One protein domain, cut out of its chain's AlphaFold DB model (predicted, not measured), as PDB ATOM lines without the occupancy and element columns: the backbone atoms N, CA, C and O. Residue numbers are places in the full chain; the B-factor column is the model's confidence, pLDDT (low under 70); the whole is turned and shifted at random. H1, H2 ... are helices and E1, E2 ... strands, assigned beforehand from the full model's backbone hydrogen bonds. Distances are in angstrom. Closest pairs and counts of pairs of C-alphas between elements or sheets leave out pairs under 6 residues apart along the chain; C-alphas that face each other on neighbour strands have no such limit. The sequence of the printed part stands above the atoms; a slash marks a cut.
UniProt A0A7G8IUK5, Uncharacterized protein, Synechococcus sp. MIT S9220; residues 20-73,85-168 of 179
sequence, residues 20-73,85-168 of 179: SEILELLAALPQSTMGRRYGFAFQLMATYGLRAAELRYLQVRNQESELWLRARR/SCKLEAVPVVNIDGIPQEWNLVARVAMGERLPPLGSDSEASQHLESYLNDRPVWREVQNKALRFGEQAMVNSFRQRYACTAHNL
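This is residues 20 to 73 and 85 to 168 of the 179 residues of an uncharacterized protein of Synechococcus sp. MIT S9220 (UniProt A0A7G8IUK5). Helix H2 lies in the middle of a mostly helical body, with H1, H3 and H7 around it; the small hairpin E1-E2, with H4 packed on it, makes one end of the long axis and H6 the other. The printed part has 138 residues, ordered H1 H2 H3 E1 E2 H4 H5 H6 H7, the two strands antiparallel. It is compact, radius of gyration of the C-alphas 14.7 A, spanning 44 by 34 by 30 A.

E1, residues 58 to 61, and E2, residues 66 to 69, form an antiparallel hairpin; N 68 and O 59 are 2.8 A apart, within hydrogen-bond range. E1 and H4, residues 105 to 110, have closest C-alphas Val 60 and Ala 110, 6.0 A. H2, residues 33 to 48, touches H7, residues 155 to 168, the same way; closest C-alphas Ala 46 and Phe 157, 4.8 A. H2 and H1, residues 20 to 27, a helical hairpin, only just touch, with 3 pairs of C-alphas within 8 A; closest Gly 39 and Leu 26, 5.9 A. H3, residues 52 to 57, touches H2 about perpendicular, 89 degrees, closest C-alphas Leu 55 and Ala 41, 7.2 A, and H5, residues 124 to 133, closest Ala 52 and Ser 125, 5.2 A. H6, residues 136 to 147, touches H1, closest C-alphas Val 137 and Leu 25, 6.0 A. Every O i to N i+4 pair is within range in H1, H2, H4, H5, H6 and H7; H3 has 0 of 2, but 3 of 3 O i to N i+3.

H1 begins at C-alpha 20 (23.230, -102.014, 14.555); H2 is 22.9 A long, H6 17.1 A and H7 20.3 A, ending at C-alpha 168 (29.453, -84.582, 14.447).

The C-alphas of Gln 63 and Arg 147, the farthest apart, are 46.0 A apart. Residues 74 to 84 are not printed, a gap of 10.7 A between C-alphas 73 and 85; H4 to H5 is a long link. Residues 72 to 73 are under pLDDT 70.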
ATOM      1  N   SER A  20      23.935-100.748  14.347       98.06
ATOM      2  CA  SER A  20      23.230-102.014  14.555       98.06
ATOM      3  C   SER A  20      23.845-103.160  13.751       98.06
ATOM      4  O   SER A  20      24.050-104.235  14.299       98.06
ATOM      5  N   GLU A  21      24.238-102.926  12.498       98.38
ATOM      6  CA  GLU A  21      24.872-103.947  11.652       98.38
ATOM      7  C   GLU A  21      26.255-104.339  12.173       98.38
ATOM      8  O   GLU A  21      26.624-105.512  12.133       98.38
ATOM      9  N   ILE A  22      27.023-103.374  12.694       98.56
ATOM     10  CA  ILE A  22      28.308-103.650  13.349       98.56
ATOM     11  C   ILE A  22      28.078-104.526  14.586       98.56
ATOM     12  O   ILE A  22      28.788-105.515  14.773       98.56
ATOM     13  N   LEU A  23      27.089-104.194  15.418       98.62
ATOM     14  CA  LEU A  23      26.782-104.940  16.640       98.62
ATOM     15  C   LEU A  23      26.257-106.349  16.349       98.62
ATOM     16  O   LEU A  23      26.723-107.305  16.966       98.62
ATOM     17  N   GLU A  24      25.356-106.497  15.381       98.25
ATOM     18  CA  GLU A  24      24.840-107.790  14.921       98.25
ATOM     19  C   GLU A  24      25.963-108.668  14.359       98.25
ATOM     20  O   GLU A  24      26.079-109.847  14.707       98.25
ATOM     21  N   LEU A  25      26.851-108.085  13.549       98.19
ATOM     22  CA  LEU A  25      28.007-108.788  13.003       98.19
ATOM     23  C   LEU A  25      28.956-109.253  14.107       98.19
ATOM     24  O   LEU A  25      29.387-110.406  14.080       98.19
ATOM     25  N   LEU A  26      29.270-108.388  15.077       98.25
ATOM     26  CA  LEU A  26      30.125-108.726  16.216       98.25
ATOM     27  C   LEU A  26      29.500-109.821  17.092       98.25
ATOM     28  O   LEU A  26      30.207-110.747  17.494       98.25
ATOM     29  N   ALA A  27      28.191-109.755  17.345       97.62
ATOM     30  CA  ALA A  27      27.456-110.758  18.115       97.62
ATOM     31  C   ALA A  27      27.421-112.129  17.417       97.62
ATOM     32  O   ALA A  27      27.475-113.165  18.079       97.62
ATOM     33  N   ALA A  28      27.388-112.143  16.081       97.44
ATOM     34  CA  ALA A  28      27.390-113.362  15.277       97.44
ATOM     35  C   ALA A  28      28.778-114.009  15.117       97.44
ATOM     36  O   ALA A  28      28.889-115.107  14.557       97.44
ATOM     37  N   LEU A  29      29.859-113.362  15.572       97.38
ATOM     38  CA  LEU A  29      31.188-113.958  15.487       97.38
ATOM     39  C   LEU A  29      31.310-115.174  16.422       97.38
ATOM     40  O   LEU A  29      30.887-115.123  17.579       97.38
ATOM     41  N   PRO A  30      31.963-116.264  15.971       95.94
ATOM     42  CA  PRO A  30      32.233-117.404  16.835       95.94
ATOM     43  C   PRO A  30      33.020-116.990  18.083       95.94
ATOM     44  O   PRO A  30      34.028-116.295  17.983       95.94
ATOM     45  N   GLN A  31      32.667-117.531  19.248       94.75
ATOM     46  CA  GLN A  31      33.401-117.301  20.505       94.75
ATOM     47  C   GLN A  31      34.734-118.079  20.584       94.75
ATOM     48  O   GLN A  31      35.266-118.354  21.660       94.75
ATOM     49  N   SER A  32      35.298-118.450  19.433       97.44
ATOM     50  CA  SER A  32      36.616-119.066  19.330       97.44
ATOM     51  C   SER A  32      37.718-118.024  19.522       97.44
ATOM     52  O   SER A  32      37.496-116.818  19.411       97.44
ATOM     53  N   THR A  33      38.951-118.481  19.754       97.69
ATOM     54  CA  THR A  33      40.108-117.578  19.814       97.69
ATOM     55  C   THR A  33      40.213-116.727  18.554       97.69
ATOM     56  O   THR A  33      40.426-115.528  18.669       97.69
ATOM     57  N   MET A  34      40.031-117.303  17.360       97.19
ATOM     58  CA  MET A  34      40.064-116.525  16.117       97.19
ATOM     59  C   MET A  34      38.910-115.534  16.035       97.19
ATOM     60  O   MET A  34      39.155-114.373  15.720       97.19
ATOM     61  N   GLY A  35      37.686-115.940  16.379       97.69
ATOM     62  CA  GLY A  35      36.547-115.029  16.308       97.69
ATOM     63  C   GLY A  35      36.676-113.825  17.234       97.69
ATOM     64  O   GLY A  35      36.404-112.712  16.792       97.69
ATOM     65  N   ARG A  36      37.244-113.999  18.434       98.25
ATOM     66  CA  ARG A  36      37.597-112.870  19.313       98.25
ATOM     67  C   ARG A  36      38.624-111.924  18.690       98.25
ATOM     68  O   ARG A  36      38.447-110.712  18.767       98.25
ATOM     69  N   ARG A  37      39.662-112.449  18.025       98.56
ATOM     70  CA  ARG A  37      40.672-111.607  17.354       98.56
ATOM     71  C   ARG A  37      40.070-110.793  16.211       98.56
ATOM     72  O   ARG A  37      40.349-109.606  16.096       98.56
ATOM     73  N   TYR A  38      39.239-111.416  15.377       98.50
ATOM     74  CA  TYR A  38      38.536-110.701  14.309       98.50
ATOM     75  C   TYR A  38      37.560-109.664  14.870       98.50
ATOM     76  O   TYR A  38      37.547-108.537  14.388       98.50
ATOM     77  N   GLY A  39      36.822-109.998  15.933       98.56
ATOM     78  CA  GLY A  39      35.972-109.040  16.641       98.56
ATOM     79  C   GLY A  39      36.758-107.825  17.119       98.56
ATOM     80  O   GLY A  39      36.369-106.698  16.832       98.56
ATOM     81  N   PHE A  40      37.922-108.042  17.737       98.75
ATOM     82  CA  PHE A  40      38.811-106.959  18.154       98.75
ATOM     83  C   PHE A  40      39.257-106.066  16.986       98.75
ATOM     84  O   PHE A  40      39.212-104.841  17.091       98.75
ATOM     85  N   ALA A  41      39.634-106.663  15.852       98.69
ATOM     86  CA  ALA A  41      40.009-105.914  14.655       98.69
ATOM     87  C   ALA A  41      38.856-105.040  14.129       98.69
ATOM     88  O   ALA A  41      39.066-103.864  13.839       98.69
ATOM     89  N   PHE A  42      37.639-105.583  14.043       98.75
ATOM     90  CA  PHE A  42      36.478-104.833  13.554       98.75
ATOM     91  C   PHE A  42      36.047-103.726  14.516       98.75
ATOM     92  O   PHE A  42      35.715-102.634  14.062       98.75
ATOM     93  N   GLN A  43      36.135-103.965  15.826       98.75
ATOM     94  CA  GLN A  43      35.912-102.939  16.843       98.75
ATOM     95  C   GLN A  43      36.883-101.759  16.667       98.75
ATOM     96  O   GLN A  43      36.451-100.615  16.578       98.75
ATOM     97  N   LEU A  44      38.184-102.030  16.510       98.69
ATOM     98  CA  LEU A  44      39.191-100.995  16.244       98.69
ATOM     99  C   LEU A  44      38.901-100.214  14.953       98.69
ATOM    100  O   LEU A  44      39.013 -98.989  14.931       98.69
ATOM    101  N   MET A  45      38.521-100.906  13.877       98.62
ATOM    102  CA  MET A  45      38.205-100.268  12.596       98.62
ATOM    103  C   MET A  45      36.960 -99.380  12.672       98.62
ATOM    104  O   MET A  45      36.978 -98.280  12.121       98.62
ATOM    105  N   ALA A  46      35.909 -99.834  13.358       98.44
ATOM    106  CA  ALA A  46      34.671 -99.084  13.542       98.44
ATOM    107  C   ALA A  46      34.867 -97.831  14.407       98.44
ATOM    108  O   ALA A  46      34.340 -96.770  14.079       98.44
ATOM    109  N   THR A  47      35.634 -97.956  15.498       98.44
ATOM    110  CA  THR A  47      35.817 -96.879  16.479       98.44
ATOM    111  C   THR A  47      36.810 -95.818  16.027       98.44
ATOM    112  O   THR A  47      36.609 -94.655  16.347       98.44
ATOM    113  N   TYR A  48      37.868 -96.187  15.297       97.75
ATOM    114  CA  TYR A  48      38.968 -95.270  14.953       97.75
ATOM    115  C   TYR A  48      39.132 -95.028  13.444       97.75
ATOM    116  O   TYR A  48      40.120 -94.436  13.010       97.75
ATOM    117  N   GLY A  49      38.219 -95.537  12.611       96.94
ATOM    118  CA  GLY A  49      38.247 -95.300  11.164       96.94
ATOM    119  C   GLY A  49      39.471 -95.887  10.453       96.94
ATOM    120  O   GLY A  49      39.939 -95.339   9.451       96.94
ATOM    121  N   LEU A  50      40.007 -96.995  10.965       96.50
ATOM    122  CA  LEU A  50      41.249 -97.599  10.478       96.50
ATOM    123  C   LEU A  50      41.032 -98.421   9.207       96.50
ATOM    124  O   LEU A  50      40.032 -99.119   9.049       96.50
ATOM    125  N   ARG A  51      42.025 -98.424   8.315       95.81
ATOM    126  CA  ARG A  51      42.172 -99.459   7.281       95.81
ATOM    127  C   ARG A  51      42.691-100.749   7.905       95.81
ATOM    128  O   ARG A  51      43.460-100.717   8.862       95.81
ATOM    129  N   ALA A  52      42.404-101.878   7.263       96.94
ATOM    130  CA  ALA A  52      42.894-103.187   7.697       96.94
ATOM    131  C   ALA A  52      44.422-103.219   7.927       96.94
ATOM    132  O   ALA A  52      44.893-103.715   8.946       96.94
ATOM    133  N   ALA A  53      45.207-102.630   7.018       95.62
ATOM    134  CA  ALA A  53      46.664-102.571   7.148       95.62
ATOM    135  C   ALA A  53      47.145-101.703   8.328       95.62
ATOM    136  O   ALA A  53      48.214-101.947   8.880       95.62
ATOM    137  N   GLU A  54      46.367-100.691   8.723       95.38
ATOM    138  CA  GLU A  54      46.740 -99.742   9.781       95.38
ATOM    139  C   GLU A  54      46.683-100.363  11.177       95.38
ATOM    140  O   GLU A  54      47.436 -99.943  12.053       95.38
ATOM    141  N   LEU A  55      45.895-101.429  11.360       96.94
ATOM    142  CA  LEU A  55      45.813-102.189  12.614       96.94
ATOM    143  C   LEU A  55      47.193-102.642  13.127       96.94
ATOM    144  O   LEU A  55      47.424-102.701  14.331       96.94
ATOM    145  N   ARG A  56      48.137-102.924  12.218       94.06
ATOM    146  CA  ARG A  56      49.499-103.402  12.532       94.06
ATOM    147  C   ARG A  56      50.391-102.330  13.160       94.06
ATOM    148  O   ARG A  56      51.453-102.651  13.687       94.06
ATOM    149  N   TYR A  57      49.998-101.064  13.051       94.00
ATOM    150  CA  TYR A  57      50.819 -99.909  13.415       94.00
ATOM    151  C   TYR A  57      50.260 -99.131  14.601       94.00
ATOM    152  O   TYR A  57      50.721 -98.018  14.872       94.00
ATOM    153  N   LEU A  58      49.284 -99.709  15.301       95.38
ATOM    154  CA  LEU A  58      48.741 -99.141  16.520       95.38
ATOM    155  C   LEU A  58      49.802 -99.115  17.619       95.38
ATOM    156  O   LEU A  58      50.562-100.063  17.818       95.38
ATOM    157  N   GLN A  59      49.849 -97.994  18.322       93.56
ATOM    158  CA  GLN A  59      50.679 -97.777  19.490       93.56
ATOM    159  C   GLN A  59      49.842 -97.112  20.559       93.56
ATOM    160  O   GLN A  59      48.987 -96.282  20.260       93.56
ATOM    161  N   VAL A  60      50.141 -97.440  21.804       93.56
ATOM    162  CA  VAL A  60      49.557 -96.747  22.938       93.56
ATOM    163  C   VAL A  60      50.584 -95.754  23.482       93.56
ATOM    164  O   VAL A  60      51.779 -96.055  23.541       93.56
ATOM    165  N   ARG A  61      50.136 -94.543  23.815       90.88
ATOM    166  CA  ARG A  61      50.955 -93.475  24.408       90.88
ATOM    167  C   ARG A  61      50.234 -92.847  25.598       90.88
ATOM    168  O   ARG A  61      49.118 -93.235  25.929       90.88
ATOM    169  N   ASN A  62      50.914 -91.896  26.241       86.75
ATOM    170  CA  ASN A  62      50.408 -91.134  27.379       86.75
ATOM    171  C   ASN A  62      49.861 -92.034  28.503       86.75
ATOM    172  O   ASN A  62      48.663 -92.052  28.768       86.75
ATOM    173  N   GLN A  63      50.741 -92.833  29.118       84.44
ATOM    174  CA  GLN A  63      50.382 -93.743  30.222       84.44
ATOM    175  C   GLN A  63      49.195 -94.667  29.908       84.44
ATOM    176  O   GLN A  63      48.333 -94.901  30.743       84.44
ATOM    177  N   GLU A  64      49.142 -95.178  28.685       83.62
ATOM    178  CA  GLU A  64      48.104 -96.115  28.259       83.62
ATOM    179  C   GLU A  64      46.698 -95.532  28.053       83.62
ATOM    180  O   GLU A  64      45.731 -96.278  27.922       83.62
ATOM    181  N   SER A  65      46.585 -94.203  27.950       87.94
ATOM    182  CA  SER A  65      45.302 -93.511  27.748       87.94
ATOM    183  C   SER A  65      44.993 -93.147  26.293       87.94
ATOM    184  O   SER A  65      43.834 -92.925  25.953       87.94
ATOM    185  N   GLU A  66      45.995 -93.113  25.408       92.81
ATOM    186  CA  GLU A  66      45.811 -92.650  24.030       92.81
ATOM    187  C   GLU A  66      46.244 -93.682  22.998       92.81
ATOM    188  O   GLU A  66      47.345 -94.238  23.071       92.81
ATOM    189  N   LEU A  67      45.417 -93.858  21.965       95.62
ATOM    190  CA  LEU A  67      45.749 -94.675  20.806       95.62
ATOM    191  C   LEU A  67      46.324 -93.808  19.683       95.62
ATOM    192  O   LEU A  67      45.797 -92.752  19.344       95.62
ATOM    193  N   TRP A  68      47.420 -94.271  19.095       95.56
ATOM    194  CA  TRP A  68      48.162 -93.571  18.056       95.56
ATOM    195  C   TRP A  68      48.452 -94.504  16.886       95.56
ATOM    196  O   TRP A  68      48.726 -95.693  17.066       95.56
ATOM    197  N   LEU A  69      48.476 -93.947  15.678       93.12
ATOM    198  CA  LEU A  69      48.990 -94.622  14.496       93.12
ATOM    199  C   LEU A  69      50.455 -94.236  14.288       93.12
ATOM    200  O   LEU A  69      50.791 -93.059  14.133       93.12
ATOM    201  N   ARG A  70      51.351 -95.225  14.272       88.44
ATOM    202  CA  ARG A  70      52.768 -94.993  13.978       88.44
ATOM    203  C   ARG A  70      52.968 -94.629  12.504       88.44
ATOM    204  O   ARG A  70      52.392 -95.252  11.617       88.44
ATOM    205  N   ALA A  71      53.885 -93.696  12.244       72.00
ATOM    206  CA  ALA A  71      54.349 -93.390  10.895       72.00
ATOM    207  C   ALA A  71      54.901 -94.643  10.189       72.00
ATOM    208  O   ALA A  71      55.786 -95.346  10.700       72.00
ATOM    209  N   ARG A  72      54.402 -94.912   8.980       64.31
ATOM    210  CA  ARG A  72      54.936 -95.964   8.113       64.31
ATOM    211  C   ARG A  72      56.259 -95.454   7.545       64.31
ATOM    212  O   ARG A  72      56.260 -94.507   6.766       64.31
ATOM    213  N   ARG A  73      57.392 -96.056   7.922       53.25
ATOM    214  CA  ARG A  73      58.659 -95.797   7.218       53.25
ATOM    215  C   ARG A  73      58.502 -96.334   5.797       53.25
ATOM    216  O   ARG A  73      58.602 -97.538   5.586       53.25
ATOM    217  N   SER A  85      53.620 -89.667  13.395       82.38
ATOM    218  CA  SER A  85      52.616 -90.414  14.148       82.38
ATOM    219  C   SER A  85      51.411 -89.528  14.439       82.38
ATOM    220  O   SER A  85      51.604 -88.398  14.879       82.38
ATOM    221  N   CYS A  86      50.202 -90.059  14.277       88.69
ATOM    222  CA  CYS A  86      48.960 -89.317  14.493       88.69
ATOM    223  C   CYS A  86      48.169 -89.918  15.661       88.69
ATOM    224  O   CYS A  86      48.076 -91.145  15.761       88.69
ATOM    225  N   LYS A  87      47.616 -89.066  16.530       94.00
ATOM    226  CA  LYS A  87      46.654 -89.477  17.557       94.00
ATOM    227  C   LYS A  87      45.348 -89.885  16.877       94.00
ATOM    228  O   LYS A  87      44.932 -89.253  15.909       94.00
ATOM    229  N   LEU A  88      44.736 -90.964  17.349       95.38
ATOM    230  CA  LEU A  88      43.456 -91.439  16.841       95.38
ATOM    231  C   LEU A  88      42.335 -90.959  17.755       95.38
ATOM    232  O   LEU A  88      42.353 -91.239  18.953       95.38
ATOM    233  N   GLU A  89      41.354 -90.287  17.166       95.62
ATOM    234  CA  GLU A  89      40.125 -89.906  17.855       95.62
ATOM    235  C   GLU A  89      39.094 -91.031  17.740       95.62
ATOM    236  O   GLU A  89      38.997 -91.712  16.716       95.62
ATOM    237  N   ALA A  90      38.362 -91.273  18.825       96.00
ATOM    238  CA  ALA A  90      37.361 -92.326  18.881       96.00
ATOM    239  C   ALA A  90      35.986 -91.771  18.502       96.00
ATOM    240  O   ALA A  90      35.545 -90.764  19.048       96.00
ATOM    241  N   VAL A  91      35.271 -92.490  17.641       97.44
ATOM    242  CA  VAL A  91      33.834 -92.304  17.429       97.44
ATOM    243  C   VAL A  91      33.142 -93.592  17.865       97.44
ATOM    244  O   VAL A  91      33.187 -94.585  17.129       97.44
ATOM    245  N   PRO A  92      32.524 -93.620  19.059       97.00
ATOM    246  CA  PRO A  92      31.894 -94.825  19.578       97.00
ATOM    247  C   PRO A  92      30.819 -95.372  18.637       97.00
ATOM    248  O   PRO A  92      30.128 -94.619  17.948       97.00
ATOM    249  N   VAL A  93      30.682 -96.695  18.618       98.19
ATOM    250  CA  VAL A  93      29.498 -97.371  18.072       98.19
ATOM    251  C   VAL A  93      28.428 -97.334  19.154       98.19
ATOM    252  O   VAL A  93      28.748 -97.608  20.309       98.19
ATOM    253  N   VAL A  94      27.191 -96.982  18.818       98.06
ATOM    254  CA  VAL A  94      26.075 -96.892  19.768       98.06
ATOM    255  C   VAL A  94      25.072 -98.026  19.562       98.06
ATOM    256  O   VAL A  94      24.934 -98.563  18.466       98.06
ATOM    257  N   ASN A  95      24.371 -98.434  20.618       96.94
ATOM    258  CA  ASN A  95      23.256 -99.374  20.487       96.94
ATOM    259  C   ASN A  95      21.961 -98.662  20.035       96.94
ATOM    260  O   ASN A  95      21.957 -97.465  19.753       96.94
ATOM    261  N   ILE A  96      20.848 -99.404  19.993       94.88
ATOM    262  CA  ILE A  96      19.531 -98.873  19.605       94.88
ATOM    263  C   ILE A  96      19.029 -97.744  20.523       94.88
ATOM    264  O   ILE A  96      18.290 -96.877  20.070       94.88
ATOM    265  N   ASP A  97      19.475 -97.727  21.780       96.06
ATOM    266  CA  ASP A  97      19.134 -96.705  22.773       96.06
ATOM    267  C   ASP A  97      20.080 -95.490  22.716       96.06
ATOM    268  O   ASP A  97      19.993 -94.590  23.549       96.06
ATOM    269  N   GLY A  98      21.022 -95.461  21.762       95.06
ATOM    270  CA  GLY A  98      22.025 -94.403  21.634       95.06
ATOM    271  C   GLY A  98      23.171 -94.495  22.647       95.06
ATOM    272  O   GLY A  98      23.953 -93.554  22.768       95.06
ATOM    273  N   ILE A  99      23.302 -95.614  23.367       97.00
ATOM    274  CA  ILE A  99      24.339 -95.813  24.385       97.00
ATOM    275  C   ILE A  99      25.653 -96.249  23.712       97.00
ATOM    276  O   ILE A  99      25.678 -97.300  23.051       97.00
ATOM    277  N   PRO A 100      26.755 -95.492  23.898       97.38
ATOM    278  CA  PRO A 100      28.083 -95.860  23.417       97.38
ATOM    279  C   PRO A 100      28.549 -97.226  23.919       97.38
ATOM    280  O   PRO A 100      28.370 -97.585  25.082       97.38
ATOM    281  N   GLN A 101      29.171 -97.997  23.033       97.56
ATOM    282  CA  GLN A 101      29.780 -99.270  23.382       97.56
ATOM    283  C   GLN A 101      31.177 -99.083  23.975       97.56
ATOM    284  O   GLN A 101      32.110 -98.652  23.297       97.56
ATOM    285  N   GLU A 102      31.337 -99.527  25.220       94.88
ATOM    286  CA  GLU A 102      32.607 -99.497  25.942       94.88
ATOM    287  C   GLU A 102      33.378-100.810  25.759       94.88
ATOM    288  O   GLU A 102      33.202-101.789  26.484       94.88
ATOM    289  N   TRP A 103      34.255-100.845  24.754       97.38
ATOM    290  CA  TRP A 103      35.060-102.033  24.432       97.38
ATOM    291  C   TRP A 103      36.463-102.042  25.045       97.38
ATOM    292  O   TRP A 103      37.212-102.992  24.799       97.38
ATOM    293  N   ASN A 104      36.840-101.008  25.808       96.25
ATOM    294  CA  ASN A 104      38.163-100.856  26.433       96.25
ATOM    295  C   ASN A 104      39.334-101.015  25.442       96.25
ATOM    296  O   ASN A 104      40.345-101.652  25.743       96.25
ATOM    297  N   LEU A 105      39.195-100.473  24.225       97.88
ATOM    298  CA  LEU A 105      40.121-100.757  23.121       97.88
ATOM    299  C   LEU A 105      41.558-100.317  23.399       97.88
ATOM    300  O   LEU A 105      42.477-101.072  23.094       97.88
ATOM    301  N   VAL A 106      41.765 -99.144  24.003       97.31
ATOM    302  CA  VAL A 106      43.115 -98.651  24.322       97.31
ATOM    303  C   VAL A 106      43.833 -99.613  25.272       97.31
ATOM    304  O   VAL A 106      44.938-100.062  24.968       97.31
ATOM    305  N   ALA A 107      43.167-100.017  26.357       96.69
ATOM    306  CA  ALA A 107      43.705-100.973  27.321       96.69
ATOM    307  C   ALA A 107      43.993-102.339  26.676       96.69
ATOM    308  O   ALA A 107      45.045-102.930  26.905       96.69
ATOM    309  N   ARG A 108      43.105-102.828  25.803       97.56
ATOM    310  CA  ARG A 108      43.306-104.099  25.084       97.56
ATOM    311  C   ARG A 108      44.512-104.053  24.145       97.56
ATOM    312  O   ARG A 108      45.263-105.026  24.076       97.56
ATOM    313  N   VAL A 109      44.749-102.924  23.467       97.44
ATOM    314  CA  VAL A 109      45.979-102.725  22.679       97.44
ATOM    315  C   VAL A 109      47.205-102.666  23.599       97.44
ATOM    316  O   VAL A 109      48.208-103.304  23.284       97.44
ATOM    317  N   ALA A 110      47.132-101.968  24.737       96.06
ATOM    318  CA  ALA A 110      48.235-101.866  25.699       96.06
ATOM    319  C   ALA A 110      48.642-103.237  26.267       96.06
ATOM    320  O   ALA A 110      49.822-103.572  26.324       96.06
ATOM    321  N   MET A 111      47.655-104.090  26.561       96.31
ATOM    322  CA  MET A 111      47.855-105.480  26.984       96.31
ATOM    323  C   MET A 111      48.369-106.406  25.868       96.31
ATOM    324  O   MET A 111      48.617-107.591  26.109       96.31
ATOM    325  N   GLY A 112      48.514-105.910  24.638       95.94
ATOM    326  CA  GLY A 112      48.979-106.696  23.500       95.94
ATOM    327  C   GLY A 112      47.968-107.742  23.031       95.94
ATOM    328  O   GLY A 112      48.370-108.821  22.574       95.94
ATOM    329  N   GLU A 113      46.663-107.461  23.141       97.69
ATOM    330  CA  GLU A 113      45.638-108.350  22.602       97.69
ATOM    331  C   GLU A 113      45.895-108.620  21.112       97.69
ATOM    332  O   GLU A 113      46.134-107.723  20.301       97.69
ATOM    333  N   ARG A 114      45.907-109.903  20.745       97.81
ATOM    334  CA  ARG A 114      46.372-110.318  19.422       97.81
ATOM    335  C   ARG A 114      45.325-110.032  18.352       97.81
ATOM    336  O   ARG A 114      44.202-110.515  18.431       97.81
ATOM    337  N   LEU A 115      45.754-109.382  17.278       98.19
ATOM    338  CA  LEU A 115      45.005-109.269  16.028       98.19
ATOM    339  C   LEU A 115      44.954-110.611  15.264       98.19
ATOM    340  O   LEU A 115      45.764-111.515  15.523       98.19
ATOM    341  N   PRO A 116      44.003-110.777  14.323       97.75
ATOM    342  CA  PRO A 116      43.985-111.931  13.432       97.75
ATOM    343  C   PRO A 116      45.210-111.904  12.498       97.75
ATOM    344  O   PRO A 116      45.912-110.893  12.420       97.75
ATOM    345  N   PRO A 117      45.519-113.001  11.789       95.81
ATOM    346  CA  PRO A 117      46.597-113.001  10.805       95.81
ATOM    347  C   PRO A 117      46.266-112.062   9.631       95.81
ATOM    348  O   PRO A 117      45.538-112.418   8.709       95.81
ATOM    349  N   LEU A 118      46.832-110.854   9.653       95.12
ATOM    350  CA  LEU A 118      46.587-109.822   8.638       95.12
ATOM    351  C   LEU A 118      47.428-109.983   7.359       95.12
ATOM    352  O   LEU A 118      47.216-109.240   6.414       95.12
ATOM    353  N   GLY A 119      48.385-110.917   7.308       94.06
ATOM    354  CA  GLY A 119      49.302-111.027   6.164       94.06
ATOM    355  C   GLY A 119      50.174-109.775   5.985       94.06
ATOM    356  O   GLY A 119      50.553-109.118   6.964       94.06
ATOM    357  N   SER A 120      50.523-109.465   4.738       93.00
ATOM    358  CA  SER A 120      51.147-108.197   4.348       93.00
ATOM    359  C   SER A 120      50.139-107.039   4.313       93.00
ATOM    360  O   SER A 120      48.926-107.229   4.367       93.00
ATOM    361  N   ASP A 121      50.629-105.805   4.178       90.69
ATOM    362  CA  ASP A 121      49.757-104.621   4.148       90.69
ATOM    363  C   ASP A 121      48.785-104.622   2.957       90.69
ATOM    364  O   ASP A 121      47.693-104.066   3.061       90.69
ATOM    365  N   SER A 122      49.161-105.233   1.829       91.12
ATOM    366  CA  SER A 122      48.284-105.389   0.660       91.12
ATOM    367  C   SER A 122      47.242-106.494   0.831       91.12
ATOM    368  O   SER A 122      46.191-106.431   0.202       91.12
ATOM    369  N   GLU A 123      47.507-107.484   1.683       94.88
ATOM    370  CA  GLU A 123      46.631-108.645   1.900       94.88
ATOM    371  C   GLU A 123      45.645-108.429   3.052       94.88
ATOM    372  O   GLU A 123      44.602-109.078   3.094       94.88
ATOM    373  N   ALA A 124      45.932-107.492   3.963       96.25
ATOM    374  CA  ALA A 124      45.147-107.276   5.178       96.25
ATOM    375  C   ALA A 124      43.645-107.124   4.916       96.25
ATOM    376  O   ALA A 124      42.838-107.772   5.583       96.25
ATOM    377  N   SER A 125      43.254-106.317   3.926       95.81
ATOM    378  CA  SER A 125      41.839-106.157   3.574       95.81
ATOM    379  C   SER A 125      41.226-107.464   3.075       95.81
ATOM    380  O   SER A 125      40.139-107.820   3.511       95.81
ATOM    381  N   GLN A 126      41.931-108.202   2.213       96.62
ATOM    382  CA  GLN A 126      41.452-109.473   1.670       96.62
ATOM    383  C   GLN A 126      41.284-110.526   2.769       96.62
ATOM    384  O   GLN A 126      40.272-111.213   2.796       96.62
ATOM    385  N   HIS A 127      42.227-110.633   3.706       96.50
ATOM    386  CA  HIS A 127      42.137-111.589   4.815       96.50
ATOM    387  C   HIS A 127      40.953-111.311   5.744       96.50
ATOM    388  O   HIS A 127      40.289-112.245   6.201       96.50
ATOM    389  N   LEU A 128      40.697-110.035   6.045       98.12
ATOM    390  CA  LEU A 128      39.522-109.647   6.821       98.12
ATOM    391  C   LEU A 128      38.229-109.915   6.039       98.12
ATOM    392  O   LEU A 128      37.274-110.435   6.611       98.12
ATOM    393  N   GLU A 129      38.222-109.639   4.733       97.12
ATOM    394  CA  GLU A 129      37.055-109.820   3.865       97.12
ATOM    395  C   GLU A 129      36.696-111.301   3.713       97.12
ATOM    396  O   GLU A 129      35.541-111.680   3.883       97.12
ATOM    397  N   SER A 130      37.684-112.168   3.469       96.81
ATOM    398  CA  SER A 130      37.478-113.616   3.385       96.81
ATOM    399  C   SER A 130      36.837-114.171   4.655       96.81
ATOM    400  O   SER A 130      35.901-114.957   4.567       96.81
ATOM    401  N   TYR A 131      37.277-113.714   5.831       97.19
ATOM    402  CA  TYR A 131      36.688-114.145   7.098       97.19
ATOM    403  C   TYR A 131      35.229-113.694   7.268       97.19
ATOM    404  O   TYR A 131      34.418-114.432   7.832       97.19
ATOM    405  N   LEU A 132      34.888-112.488   6.801       96.75
ATOM    406  CA  LEU A 132      33.520-111.969   6.842       96.75
ATOM    407  C   LEU A 132      32.598-112.672   5.846       96.75
ATOM    408  O   LEU A 132      31.465-112.986   6.195       96.75
ATOM    409  N   ASN A 133      33.078-112.992   4.643       95.69
ATOM    410  CA  ASN A 133      32.294-113.671   3.603       95.69
ATOM    411  C   ASN A 133      31.787-115.063   4.017       95.69
ATOM    412  O   ASN A 133      30.809-115.564   3.455       95.69
ATOM    413  N   ASP A 134      32.382-115.658   5.050       93.75
ATOM    414  CA  ASP A 134      31.924-116.902   5.671       93.75
ATOM    415  C   ASP A 134      30.776-116.706   6.682       93.75
ATOM    416  O   ASP A 134      30.309-117.675   7.287       93.75
ATOM    417  N   ARG A 135      30.314-115.470   6.912       95.75
ATOM    418  CA  ARG A 135      29.280-115.136   7.902       95.75
ATOM    419  C   ARG A 135      27.949-114.817   7.214       95.75
ATOM    420  O   ARG A 135      27.909-113.914   6.381       95.75
ATOM    421  N   PRO A 136      26.842-115.499   7.575       97.06
ATOM    422  CA  PRO A 136      25.519-115.198   7.023       97.06
ATOM    423  C   PRO A 136      25.115-113.728   7.194       97.06
ATOM    424  O   PRO A 136      24.737-113.095   6.213       97.06
ATOM    425  N   VAL A 137      25.324-113.166   8.391       97.38
ATOM    426  CA  VAL A 137      25.020-111.758   8.708       97.38
ATOM    427  C   VAL A 137      25.758-110.789   7.777       97.38
ATOM    428  O   VAL A 137      25.186-109.809   7.312       97.38
ATOM    429  N   TRP A 138      27.011-111.079   7.410       98.06
ATOM    430  CA  TRP A 138      27.748-110.228   6.471       98.06
ATOM    431  C   TRP A 138      27.145-110.241   5.065       98.06
ATOM    432  O   TRP A 138      27.038-109.197   4.426       98.06
ATOM    433  N   ARG A 139      26.690-111.405   4.592       97.38
ATOM    434  CA  ARG A 139      26.034-111.514   3.280       97.38
ATOM    435  C   ARG A 139      24.707-110.762   3.249       97.38
ATOM    436  O   ARG A 139      24.350-110.197   2.219       97.38
ATOM    437  N   GLU A 140      23.980-110.725   4.361       97.62
ATOM    438  CA  GLU A 140      22.757-109.925   4.489       97.62
ATOM    439  C   GLU A 140      23.050-108.425   4.367       97.62
ATOM    440  O   GLU A 140      22.368-107.732   3.606       97.62
ATOM    441  N   VAL A 141      24.114-107.949   5.020       97.81
ATOM    442  CA  VAL A 141      24.605-106.569   4.879       97.81
ATOM    443  C   VAL A 141      25.026-106.277   3.435       97.81
ATOM    444  O   VAL A 141      24.615-105.264   2.870       97.81
ATOM    445  N   GLN A 142      25.773-107.178   2.789       97.44
ATOM    446  CA  GLN A 142      26.153-107.040   1.377       97.44
ATOM    447  C   GLN A 142      24.926-106.949   0.461       97.44
ATOM    448  O   GLN A 142      24.843-106.051  -0.375       97.44
ATOM    449  N   ASN A 143      23.932-107.815   0.657       96.88
ATOM    450  CA  ASN A 143      22.685-107.774  -0.103       96.88
ATOM    451  C   ASN A 143      21.918-106.469   0.129       96.88
ATOM    452  O   ASN A 143      21.354-105.914  -0.814       96.88
ATOM    453  N   LYS A 144      21.897-105.956   1.365       96.56
ATOM    454  CA  LYS A 144      21.290-104.659   1.676       96.56
ATOM    455  C   LYS A 144      22.008-103.520   0.956       96.56
ATOM    456  O   LYS A 144      21.322-102.729   0.316       96.56
ATOM    457  N   ALA A 145      23.336-103.466   1.009       96.31
ATOM    458  CA  ALA A 145      24.138-102.455   0.319       96.31
ATOM    459  C   ALA A 145      23.876-102.450  -1.196       96.31
ATOM    460  O   ALA A 145      23.641-101.394  -1.785       96.31
ATOM    461  N   LEU A 146      23.795-103.636  -1.811       95.75
ATOM    462  CA  LEU A 146      23.519-103.778  -3.243       95.75
ATOM    463  C   LEU A 146      22.155-103.205  -3.651       95.75
ATOM    464  O   LEU A 146      22.036-102.660  -4.748       95.75
ATOM    465  N   ARG A 147      21.138-103.255  -2.776       93.50
ATOM    466  CA  ARG A 147      19.833-102.612  -3.039       93.50
ATOM    467  C   ARG A 147      19.931-101.090  -3.156       93.50
ATOM    468  O   ARG A 147      19.075-100.489  -3.796       93.50
ATOM    469  N   PHE A 148      20.963-100.487  -2.573       91.00
ATOM    470  CA  PHE A 148      21.259 -99.056  -2.665       91.00
ATOM    471  C   PHE A 148      22.322 -98.729  -3.731       91.00
ATOM    472  O   PHE A 148      22.719 -97.577  -3.865       91.00
ATOM    473  N   GLY A 149      22.778 -99.718  -4.512       93.38
ATOM    474  CA  GLY A 149      23.844 -99.535  -5.507       93.38
ATOM    475  C   GLY A 149      25.251 -99.412  -4.909       93.38
ATOM    476  O   GLY A 149      26.200 -99.059  -5.616       93.38
ATOM    477  N   GLU A 150      25.398 -99.725  -3.623       95.50
ATOM    478  CA  GLU A 150      26.648 -99.625  -2.871       95.50
ATOM    479  C   GLU A 150      27.264-101.008  -2.634       95.50
ATOM    480  O   GLU A 150      26.599-102.044  -2.733       95.50
ATOM    481  N   GLN A 151      28.546-101.035  -2.281       96.12
ATOM    482  CA  GLN A 151      29.257-102.263  -1.927       96.12
ATOM    483  C   GLN A 151      29.659-102.253  -0.456       96.12
ATOM    484  O   GLN A 151      30.412-101.382  -0.012       96.12
ATOM    485  N   ALA A 152      29.190-103.257   0.289       96.94
ATOM    486  CA  ALA A 152      29.685-103.541   1.630       96.94
ATOM    487  C   ALA A 152      30.983-104.357   1.542       96.94
ATOM    488  O   ALA A 152      31.021-105.438   0.956       96.94
ATOM    489  N   MET A 153      32.046-103.800   2.115       97.06
ATOM    490  CA  MET A 153      33.393-104.375   2.178       97.06
ATOM    491  C   MET A 153      33.971-104.120   3.573       97.06
ATOM    492  O   MET A 153      33.455-103.309   4.333       97.06
ATOM    493  N   VAL A 154      35.129-104.682   3.898       97.12
ATOM    494  CA  VAL A 154      35.881-104.366   5.123       97.12
ATOM    495  C   VAL A 154      36.120-102.859   5.287       97.12
ATOM    496  O   VAL A 154      36.127-102.341   6.401       97.12
ATOM    497  N   ASN A 155      36.273-102.105   4.195       96.31
ATOM    498  CA  ASN A 155      36.430-100.649   4.280       96.31
ATOM    499  C   ASN A 155      35.134 -99.912   4.694       96.31
ATOM    500  O   ASN A 155      35.196 -98.730   5.023       96.31
ATOM    501  N   SER A 156      33.984-100.589   4.734       98.00
ATOM    502  CA  SER A 156      32.703-100.040   5.195       98.00
ATOM    503  C   SER A 156      32.694 -99.697   6.688       98.00
ATOM    504  O   SER A 156      32.024 -98.745   7.079       98.00
ATOM    505  N   PHE A 157      33.500-100.378   7.516       98.44
ATOM    506  CA  PHE A 157      33.714 -99.992   8.922       98.44
ATOM    507  C   PHE A 157      34.350 -98.601   9.031       98.44
ATOM    508  O   PHE A 157      33.911 -97.757   9.809       98.44
ATOM    509  N   ARG A 158      35.358 -98.333   8.195       97.19
ATOM    510  CA  ARG A 158      35.975 -97.008   8.104       97.19
ATOM    511  C   ARG A 158      35.014 -95.979   7.516       97.19
ATOM    512  O   ARG A 158      35.015 -94.833   7.953       97.19
ATOM    513  N   GLN A 159      34.227 -96.373   6.516       97.44
ATOM    514  CA  GLN A 159      33.252 -95.478   5.905       97.44
ATOM    515  C   GLN A 159      32.211 -95.013   6.931       97.44
ATOM    516  O   GLN A 159      31.933 -93.819   6.987       97.44
ATOM    517  N   ARG A 160      31.728 -95.918   7.798       97.44
ATOM    518  CA  ARG A 160      30.890 -95.572   8.956       97.44
ATOM    519  C   ARG A 160      31.539 -94.479   9.796       97.44
ATOM    520  O   ARG A 160      30.934 -93.433   9.987       97.44
ATOM    521  N   TYR A 161      32.782 -94.689  10.243       97.94
ATOM    522  CA  TYR A 161      33.502 -93.702  11.056       97.94
ATOM    523  C   TYR A 161      33.549 -92.327  10.376       97.94
ATOM    524  O   TYR A 161      33.241 -91.323  11.007       97.94
ATOM    525  N   ALA A 162      33.911 -92.280   9.090       95.69
ATOM    526  CA  ALA A 162      34.042 -91.025   8.355       95.69
ATOM    527  C   ALA A 162      32.706 -90.272   8.247       95.69
ATOM    528  O   ALA A 162      32.676 -89.065   8.465       95.69
ATOM    529  N   CYS A 163      31.611 -90.979   7.955       94.69
ATOM    530  CA  CYS A 163      30.274 -90.389   7.904       94.69
ATOM    531  C   CYS A 163      29.829 -89.871   9.278       94.69
ATOM    532  O   CYS A 163      29.356 -88.743   9.377       94.69
ATOM    533  N   THR A 164      30.020 -90.649  10.347       94.25
ATOM    534  CA  THR A 164      29.638 -90.224  11.701       94.25
ATOM    535  C   THR A 164      30.473 -89.036  12.181       94.25
ATOM    536  O   THR A 164      29.913 -88.077  12.700       94.25
ATOM    537  N   ALA A 165      31.793 -89.059  11.970       91.56
ATOM    538  CA  ALA A 165      32.677 -87.954  12.337       91.56
ATOM    539  C   ALA A 165      32.317 -86.659  11.594       91.56
ATOM    540  O   ALA A 165      32.300 -85.594  12.200       91.56
ATOM    541  N   HIS A 166      31.991 -86.751  10.300       86.94
ATOM    542  CA  HIS A 166      31.553 -85.593   9.524       86.94
ATOM    543  C   HIS A 166      30.262 -84.991  10.087       86.94
ATOM    544  O   HIS A 166      30.216 -83.787  10.322       86.94
ATOM    545  N   ASN A 167      29.266 -85.831  10.382       84.31
ATOM    546  CA  ASN A 167      28.002 -85.374  10.954       84.31
ATOM    547  C   ASN A 167      28.194 -84.704  12.324       84.31
ATOM    548  O   ASN A 167      27.517 -83.724  12.604       84.31
ATOM    549  N   LEU A 168      29.118 -85.201  13.157       83.12
ATOM    550  CA  LEU A 168      29.453 -84.582  14.447       83.12
ATOM    551  C   LEU A 168      30.061 -83.182  14.267       83.12
ATOM    552  O   LEU A 168      29.665 -82.246  14.957       83.12
TER     553      LEU A 168